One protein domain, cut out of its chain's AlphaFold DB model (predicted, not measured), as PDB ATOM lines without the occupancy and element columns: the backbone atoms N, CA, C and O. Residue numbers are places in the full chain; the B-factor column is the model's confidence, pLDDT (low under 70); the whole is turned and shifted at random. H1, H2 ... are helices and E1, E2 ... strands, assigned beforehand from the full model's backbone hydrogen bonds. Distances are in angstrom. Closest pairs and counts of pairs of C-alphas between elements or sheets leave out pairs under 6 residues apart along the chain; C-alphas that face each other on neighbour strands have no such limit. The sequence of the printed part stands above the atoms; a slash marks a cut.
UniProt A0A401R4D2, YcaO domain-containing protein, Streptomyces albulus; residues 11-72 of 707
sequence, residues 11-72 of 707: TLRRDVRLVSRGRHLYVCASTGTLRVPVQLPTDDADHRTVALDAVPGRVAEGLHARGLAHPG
ATOM      1  N   THR A  11      49.881  18.746 -37.544       85.31
ATOM      2  CA  THR A  11      50.110  19.412 -38.825       85.31
ATOM      3  C   THR A  11      48.952  20.371 -39.086       85.31
ATOM      4  O   THR A  11      47.801  20.067 -38.763       85.31
ATOM      5  N   LEU A  12      49.245  21.558 -39.628       85.25
ATOM      6  CA  LEU A  12      48.209  22.515 -40.021       85.25
ATOM      7  C   LEU A  12      47.427  22.000 -41.224       85.25
ATOM      8  O   LEU A  12      47.989  21.425 -42.157       85.25
ATOM      9  N   ARG A  13      46.134  22.320 -41.249       82.88
ATOM     10  CA  ARG A  13      45.317  22.152 -42.447       82.88
ATOM     11  C   ARG A  13      45.899  22.976 -43.604       82.88
ATOM     12  O   ARG A  13      46.431  24.067 -43.401       82.88
ATOM     13  N   ARG A  14      45.800  22.470 -44.836       82.38
ATOM     14  CA  ARG A  14      46.492  23.045 -46.009       82.38
ATOM     15  C   ARG A  14      46.078  24.471 -46.381       82.38
ATOM     16  O   ARG A  14      46.875  25.177 -46.993       82.38
ATOM     17  N   ASP A  15      44.878  24.899 -46.022       83.38
ATOM     18  CA  ASP A  15      44.346  26.259 -46.196       83.38
ATOM     19  C   ASP A  15      44.569  27.151 -44.963       83.38
ATOM     20  O   ASP A  15      44.159  28.308 -44.973       83.38
ATOM     21  N   VAL A  16      45.206  26.638 -43.905       88.06
ATOM     22  CA  VAL A  16      45.529  27.411 -42.704       88.06
ATOM     23  C   VAL A  16      46.944  27.969 -42.816       88.06
ATOM     24  O   VAL A  16      47.904  27.267 -43.150       88.06
ATOM     25  N   ARG A  17      47.086  29.261 -42.537       91.12
ATOM     26  CA  ARG A  17      48.364  29.962 -42.403       91.12
ATOM     27  C   ARG A  17      48.376  30.706 -41.077       91.12
ATOM     28  O   ARG A  17      47.375  31.306 -40.690       91.12
ATOM     29  N   LEU A  18      49.508  30.677 -40.389       91.75
ATOM     30  CA  LEU A  18      49.720  31.451 -39.171       91.75
ATOM     31  C   LEU A  18      50.608  32.642 -39.523       91.75
ATOM     32  O   LEU A  18      51.675  32.453 -40.102       91.75
ATOM     33  N   VAL A  19      50.176  33.858 -39.206       90.44
ATOM     34  CA  VAL A  19      50.906  35.093 -39.530       90.44
ATOM     35  C   VAL A  19      51.061  35.936 -38.273       90.44
ATOM     36  O   VAL A  19      50.073  36.240 -37.607       90.44
ATOM     37  N   SER A  20      52.282  36.339 -37.932       86.38
ATOM     38  CA  SER A  20      52.528  37.250 -36.811       86.38
ATOM     39  C   SER A  20      52.510  38.707 -37.270       86.38
ATOM     40  O   SER A  20      53.148  39.050 -38.266       86.38
ATOM     41  N   ARG A  21      51.828  39.581 -36.519       82.88
ATOM     42  CA  ARG A  21      51.894  41.040 -36.703       82.88
ATOM     43  C   ARG A  21      51.745  41.757 -35.362       82.88
ATOM     44  O   ARG A  21      50.720  41.621 -34.684       82.88
ATOM     45  N   GLY A  22      52.762  42.528 -34.979       79.69
ATOM     46  CA  GLY A  22      52.852  43.128 -33.647       79.69
ATOM     47  C   GLY A  22      52.723  42.073 -32.539       79.69
ATOM     48  O   GLY A  22      53.399  41.051 -32.556       79.69
ATOM     49  N   ARG A  23      51.806  42.291 -31.586       80.19
ATOM     50  CA  ARG A  23      51.557  41.383 -30.444       80.19
ATOM     51  C   ARG A  23      50.477  40.318 -30.703       80.19
ATOM     52  O   ARG A  23      49.870  39.818 -29.754       80.19
ATOM     53  N   HIS A  24      50.176  40.029 -31.968       85.50
ATOM     54  CA  HIS A  24      49.092  39.125 -32.347       85.50
ATOM     55  C   HIS A  24      49.545  38.071 -33.355       85.50
ATOM     56  O   HIS A  24      50.326  38.344 -34.269       85.50
ATOM     57  N   LEU A  25      48.964  36.882 -33.213       89.75
ATOM     58  CA  LEU A  25      48.972  35.817 -34.201       89.75
ATOM     59  C   LEU A  25      47.631  35.824 -34.941       89.75
ATOM     60  O   LEU A  25      46.572  35.766 -34.318       89.75
ATOM     61  N   TYR A  26      47.674  35.875 -36.265       90.88
ATOM     62  CA  TYR A  26      46.518  35.736 -37.137       90.88
ATOM     63  C   TYR A  26      46.493  34.314 -37.688       90.88
ATOM     64  O   TYR A  26      47.449  33.868 -38.320       90.88
ATOM     65  N   VAL A  27      45.406  33.600 -37.421       92.62
ATOM     66  CA  VAL A  27      45.127  32.279 -37.983       92.62
ATOM     67  C   VAL A  27      44.233  32.507 -39.192       92.62
ATOM     68  O   VAL A  27      43.030  32.710 -39.044       92.62
ATOM     69  N   CYS A  28      44.834  32.548 -40.374       90.75
ATOM     70  CA  CYS A  28      44.135  32.761 -41.635       90.75
ATOM     71  C   CYS A  28      43.699  31.402 -42.186       90.75
ATOM     72  O   CYS A  28      44.557  30.567 -42.463       90.75
ATOM     73  N   ALA A  29      42.396  31.177 -42.335       89.06
ATOM     74  CA  ALA A  29      41.831  29.944 -42.875       89.06
ATOM     75  C   ALA A  29      40.761  30.259 -43.929       89.06
ATOM     76  O   ALA A  29      40.219  31.365 -43.953       89.06
ATOM     77  N   SER A  30      40.385  29.273 -44.752       83.00
ATOM     78  CA  SER A  30      39.250  29.418 -45.686       83.00
ATOM     79  C   SER A  30      37.922  29.736 -44.982       83.00
ATOM     80  O   SER A  30      37.033  30.342 -45.566       83.00
ATOM     81  N   THR A  31      37.808  29.383 -43.700       80.56
ATOM     82  CA  THR A  31      36.647  29.648 -42.842       80.56
ATOM     83  C   THR A  31      36.689  31.015 -42.148       80.56
ATOM     84  O   THR A  31      35.879  31.274 -41.262       80.56
ATOM     85  N   GLY A  32      37.648  31.876 -42.500       83.06
ATOM     86  CA  GLY A  32      37.840  33.200 -41.911       83.06
ATOM     87  C   GLY A  32      39.126  33.327 -41.092       83.06
ATOM     88  O   GLY A  32      39.862  32.362 -40.872       83.06
ATOM     89  N   THR A  33      39.398  34.550 -40.638       91.12
ATOM     90  CA  THR A  33      40.632  34.894 -39.917       91.12
ATOM     91  C   THR A  33      40.359  35.091 -38.431       91.12
ATOM     92  O   THR A  33      39.536  35.921 -38.049       91.12
ATOM     93  N   LEU A  34      41.097  34.377 -37.578       90.06
ATOM     94  CA  LEU A  34      41.041  34.545 -36.123       90.06
ATOM     95  C   LEU A  34      42.261  35.323 -35.626       90.06
ATOM     96  O   LEU A  34      43.392  35.022 -36.003       90.06
ATOM     97  N   ARG A  35      42.044  36.291 -34.731       91.38
ATOM     98  CA  ARG A  35      43.117  37.044 -34.066       91.38
ATOM     99  C   ARG A  35      43.350  36.495 -32.662       91.38
ATOM    100  O   ARG A  35      42.467  36.586 -31.813       91.38
ATOM    101  N   VAL A  36      44.551  35.992 -32.398       88.94
ATOM    102  CA  VAL A  36      44.953  35.431 -31.103       88.94
ATOM    103  C   VAL A  36      46.012  36.341 -30.461       88.94
ATOM    104  O   VAL A  36      47.054  36.583 -31.074       88.94
ATOM    105  N   PRO A  37      45.785  36.875 -29.247       82.75
ATOM    106  CA  PRO A  37      46.769  37.708 -28.557       82.75
ATOM    107  C   PRO A  37      47.899  36.829 -28.004       82.75
ATOM    108  O   PRO A  37      47.764  36.189 -26.960       82.75
ATOM    109  N   VAL A  38      49.015  36.761 -28.731       78.88
ATOM    110  CA  VAL A  38      50.191  35.958 -28.379       78.88
ATOM    111  C   VAL A  38      51.442  36.741 -28.747       78.88
ATOM    112  O   VAL A  38      51.584  37.200 -29.877       78.88
ATOM    113  N   GLN A  39      52.356  36.871 -27.789       70.75
ATOM    114  CA  GLN A  39      53.673  37.453 -28.011       70.75
ATOM    115  C   GLN A  39      54.617  36.336 -28.472       70.75
ATOM    116  O   GLN A  39      54.961  35.456 -27.685       70.75
ATOM    117  N   LEU A  40      54.968  36.335 -29.758       70.38
ATOM    118  CA  LEU A  40      55.978  35.437 -30.324       70.38
ATOM    119  C   LEU A  40      57.373  36.082 -30.188       70.38
ATOM    120  O   LEU A  40      57.444  37.311 -30.126       70.38
ATOM    121  N   PRO A  41      58.470  35.306 -30.122       63.12
ATOM    122  CA  PRO A  41      59.827  35.856 -30.105       63.12
ATOM    123  C   PRO A  41      60.081  36.632 -31.411       63.12
ATOM    124  O   PRO A  41      60.036  36.046 -32.491       63.12
ATOM    125  N   THR A  42      60.251  37.952 -31.334       55.59
ATOM    126  CA  THR A  42      60.361  38.846 -32.500       55.59
ATOM    127  C   THR A  42      61.810  39.112 -32.901       55.59
ATOM    128  O   THR A  42      62.613  39.433 -32.031       55.59
ATOM    129  N   ASP A  43      62.071  39.104 -34.212       52.03
ATOM    130  CA  ASP A  43      63.019  40.006 -34.886       52.03
ATOM    131  C   ASP A  43      62.210  40.922 -35.829       52.03
ATOM    132  O   ASP A  43      61.156  40.515 -36.327       52.03
ATOM    133  N   ASP A  44      62.705  42.145 -36.036       54.09
ATOM    134  CA  ASP A  44      62.078  43.407 -36.502       54.09
ATOM    135  C   ASP A  44      61.380  43.448 -37.894       54.09
ATOM    136  O   ASP A  44      61.294  44.499 -38.529       54.09
ATOM    137  N   ALA A  45      60.845  42.336 -38.407       55.97
ATOM    138  CA  ALA A  45      60.141  42.299 -39.696       55.97
ATOM    139  C   ALA A  45      58.611  42.183 -39.542       55.97
ATOM    140  O   ALA A  45      58.092  41.224 -38.965       55.97
ATOM    141  N   ASP A  46      57.874  43.135 -40.121       59.59
ATOM    142  CA  ASP A  46      56.408  43.117 -40.189       59.59
ATOM    143  C   ASP A  46      55.933  42.018 -41.177       59.59
ATOM    144  O   ASP A  46      56.386  41.966 -42.318       59.59
ATOM    145  N   HIS A  47      55.001  41.151 -40.743       62.06
ATOM    146  CA  HIS A  47      54.338  40.070 -41.516       62.06
ATOM    147  C   HIS A  47      55.123  38.765 -41.806       62.06
ATOM    148  O   HIS A  47      55.254  38.351 -42.960       62.06
ATOM    149  N   ARG A  48      55.555  38.017 -40.778       75.19
ATOM    150  CA  ARG A  48      56.169  36.681 -40.966       75.19
ATOM    151  C   ARG A  48      55.145  35.540 -40.878       75.19
ATOM    152  O   ARG A  48      54.292  35.528 -39.990       75.19
ATOM    153  N   THR A  49      55.251  34.556 -41.778       82.81
ATOM    154  CA  THR A  49      54.547  33.265 -41.631       82.81
ATOM    155  C   THR A  49      55.193  32.476 -40.492       82.81
ATOM    156  O   THR A  49      56.416  32.351 -40.445       82.81
ATOM    157  N   VAL A  50      54.379  31.958 -39.576       86.19
ATOM    158  CA  VAL A  50      54.801  31.249 -38.362       86.19
ATOM    159  C   VAL A  50      54.547  29.754 -38.548       86.19
ATOM    160  O   VAL A  50      53.471  29.352 -38.991       86.19
ATOM    161  N   ALA A  51      55.531  28.922 -38.225       85.94
ATOM    162  CA  ALA A  51      55.353  27.475 -38.217       85.94
ATOM    163  C   ALA A  51      54.598  27.022 -36.948       85.94
ATOM    164  O   ALA A  51      54.610  27.705 -35.924       85.94
ATOM    165  N   LEU A  52      53.881  25.895 -37.017       85.81
ATOM    166  CA  LEU A  52      53.030  25.415 -35.913       85.81
ATOM    167  C   LEU A  52      53.833  25.013 -34.663       85.81
ATOM    168  O   LEU A  52      53.326  25.101 -33.551       85.81
ATOM    169  N   ASP A  53      55.081  24.599 -34.832       85.94
ATOM    170  CA  ASP A  53      56.020  24.309 -33.746       85.94
ATOM    171  C   ASP A  53      56.478  25.571 -32.991       85.94
ATOM    172  O   ASP A  53      56.844  25.495 -31.821       85.94
ATOM    173  N   ALA A  54      56.405  26.741 -33.633       84.38
ATOM    174  CA  ALA A  54      56.780  28.025 -33.049       84.38
ATOM    175  C   ALA A  54      55.641  28.707 -32.266       84.38
ATOM    176  O   ALA A  54      55.868  29.752 -31.650       84.38
ATOM    177  N   VAL A  55      54.418  28.157 -32.275       85.56
ATOM    178  CA  VAL A  55      53.300  28.700 -31.486       85.56
ATOM    179  C   VAL A  55      53.159  27.996 -30.132       85.56
ATOM    180  O   VAL A  55      53.449  26.808 -30.018       85.56
ATOM    181  N   PRO A  56      52.680  28.689 -29.079       86.62
ATOM    182  CA  PRO A  56      52.502  28.070 -27.767       86.62
ATOM    183  C   PRO A  56      51.591  26.836 -27.821       86.62
ATOM    184  O   PRO A  56      50.556  26.874 -28.485       86.62
ATOM    185  N   GLY A  57      51.905  25.792 -27.045       85.06
ATOM    186  CA  GLY A  57      51.159  24.520 -27.041       85.06
ATOM    187  C   GLY A  57      49.642  24.679 -26.877       85.06
ATOM    188  O   GLY A  57      48.882  24.115 -27.654       85.06
ATOM    189  N   ARG A  58      49.192  25.577 -25.988       85.50
ATOM    190  CA  ARG A  58      47.762  25.921 -25.810       85.50
ATOM    191  C   ARG A  58      47.071  26.412 -27.092       85.50
ATOM    192  O   ARG A  58      45.872  26.229 -27.272       85.50
ATOM    193  N   VAL A  59      47.814  27.088 -27.970       85.81
ATOM    194  CA  VAL A  59      47.313  27.570 -29.262       85.81
ATOM    195  C   VAL A  59      47.243  26.404 -30.233       85.81
ATOM    196  O   VAL A  59      46.216  26.243 -30.878       85.81
ATOM    197  N   ALA A  60      48.277  25.561 -30.301       87.31
ATOM    198  CA  ALA A  60      48.271  24.359 -31.132       87.31
ATOM    199  C   ALA A  60      47.128  23.394 -30.753       87.31
ATOM    200  O   ALA A  60      46.400  22.928 -31.628       87.31
ATOM    201  N   GLU A  61      46.889  23.177 -29.458       85.75
ATOM    202  CA  GLU A  61      45.743  22.416 -28.939       85.75
ATOM    203  C   GLU A  61      44.408  23.082 -29.297       85.75
ATOM    204  O   GLU A  61      43.484  22.422 -29.765       85.75
ATOM    205  N   GLY A  62      44.312  24.407 -29.149       86.00
ATOM    206  CA  GLY A  62      43.120  25.168 -29.524       86.00
ATOM    207  C   GLY A  62      42.830  25.169 -31.031       86.00
ATOM    208  O   GLY A  62      41.663  25.234 -31.420       86.00
ATOM    209  N   LEU A  63      43.866  25.095 -31.873       86.88
ATOM    210  CA  LEU A  63      43.754  24.888 -33.319       86.88
ATOM    211  C   LEU A  63      43.283  23.464 -33.620       86.88
ATOM    212  O   LEU A  63      42.416  23.286 -34.474       86.88
ATOM    213  N   HIS A  64      43.797  22.465 -32.903       84.75
ATOM    214  CA  HIS A  64      43.370  21.077 -33.050       84.75
ATOM    215  C   HIS A  64      41.901  20.873 -32.668       84.75
ATOM    216  O   HIS A  64      41.128  20.346 -33.464       84.75
ATOM    217  N   ALA A  65      41.482  21.392 -31.512       81.50
ATOM    218  CA  ALA A  65      40.095  21.338 -31.049       81.50
ATOM    219  C   ALA A  65      39.107  22.023 -32.013       81.50
ATOM    220  O   ALA A  65      37.937  21.658 -32.068       81.50
ATOM    221  N   ARG A  66      39.575  23.006 -32.795       79.75
ATOM    222  CA  ARG A  66      38.792  23.704 -33.828       79.75
ATOM    223  C   ARG A  66      38.912  23.090 -35.230       79.75
ATOM    224  O   ARG A  66      38.393  23.669 -36.180       79.75
ATOM    225  N   GLY A  67      39.621  21.971 -35.397       79.38
ATOM    226  CA  GLY A  67      39.823  21.332 -36.706       79.38
ATOM    227  C   GLY A  67      40.712  22.128 -37.677       79.38
ATOM    228  O   GLY A  67      40.600  21.986 -38.894       79.38
ATOM    229  N   LEU A  68      41.581  23.002 -37.158       83.56
ATOM    230  CA  LEU A  68      42.558  23.783 -37.935       83.56
ATOM    231  C   LEU A  68      43.950  23.121 -37.959       83.56
ATOM    232  O   LEU A  68      44.784  23.462 -38.800       83.56
ATOM    233  N   ALA A  69      44.188  22.160 -37.062       84.69
ATOM    234  CA  ALA A  69      45.371  21.304 -37.013       84.69
ATOM    235  C   ALA A  69      44.980  19.854 -36.667       84.69
ATOM    236  O   ALA A  69      43.963  19.618 -36.015       84.69
ATOM    237  N   HIS A  70      45.769  18.868 -37.084       77.06
ATOM    238  CA  HIS A  70      45.456  17.446 -36.890       77.06
ATOM    239  C   HIS A  70      46.723  16.595 -36.712       77.06
ATOM    240  O   HIS A  70      47.779  16.967 -37.219       77.06
ATOM    241  N   PRO A  71      46.646  15.434 -36.043       73.12
ATOM    242  CA  PRO A  71      47.741  14.465 -36.035       73.12
ATOM    243  C   PRO A  71      47.911  13.808 -37.422       73.12
ATOM    244  O   PRO A  71      46.922  13.521 -38.097       73.12
ATOM    245  N   GLY A  72      49.150  13.553 -37.860       68.06
ATOM    246  CA  GLY A  72      49.445  12.784 -39.089       68.06
ATOM    247  C   GLY A  72      49.377  13.562 -40.418       68.06
ATOM    248  O   GLY A  72      49.427  14.789 -40.429       68.06
TER     249      GLY A  72
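Overview. This is residues 11 to 72 of the 707 residues of the protein "YcaO domain-containing protein" of Streptomyces albulus (UniProt A0A401R4D2). A strongly twisted wall of four antiparallel strands, E1 to E4, makes the largest part, with the short helix H1 set off from it. The two ends of the printed part come together, residues 11 to 12 pairing with residues 69 to 70 of E5 near H1, while the loop of residues 38 to 47 leads from one edge of the sheet to the other. The printed part has 62 residues, with named elements in the order E1, E2, E3, E4, H1, E5; the sheet's order is E3, E2, E1, E4, and the class is mixed, helices and strands. The whole is compact, with a radius of gyration of the C-alphas of 11.0 A and spans of 32 by 22 by 18 A.

Arrangement. Residues 11 to 12 pair antiparallel with residues 69 to 70 of E5, residues 69 to 71. E1, residues 17 to 21, and E2, residues 24 to 29, form a hairpin, antiparallel at 154 degrees, with N 19 and O 26 at 2.9 A. E2 and E3, residues 32 to 37, form another hairpin at 161 degrees, with N 27 and O 34 at 2.8 A. E1, E2 and E3 are a meander, each strand the antiparallel neighbour of the one before. E4, residues 48 to 50, is antiparallel to E1 at 130 degrees, with N 50 and O 18 at 2.8 A. These four make a Greek key, a meander of three strands whose first strand is the antiparallel neighbour of the fourth. E3 and E4 are the edge strands, and they are apart. From edge to edge the strands' lines turn by 92 degrees; the sheet is strongly twisted, but only just, with C-alphas up to 4.3 A off its best plane. H1, residues 57 to 65, is not on the sheet, and every O i to N i+4 pair in it is within hydrogen-bond range. The closest C-alphas of H1 and E5 are those of Leu 63 and Ala 69, 5.4 A apart. E5 pairs with no named strand.

Along the chain. E1 begins at C-alpha 17 (48.364, 29.962, -42.403) and is 12.9 A long. E2 measures 15.7 A and E3 16.7 A, while E4 is 6.2 A. H1 starts at C-alpha 57 (51.159, 24.520, -27.041) and measures 12.2 A. E5, 7.3 A long, ends at C-alpha 71 (47.741, 14.465, -36.035).

Size, cuts and confidence. The two C-alphas farthest apart are those of Asp 44 and Gly 72, 33.2 A, and the C-alphas of Thr 11 and Gly 72 are 6.7 A apart. The printed part has no cut and no long link. Mean pLDDT of the printed part is 81.2; residues 41 to 47 and residue 72 are under 70.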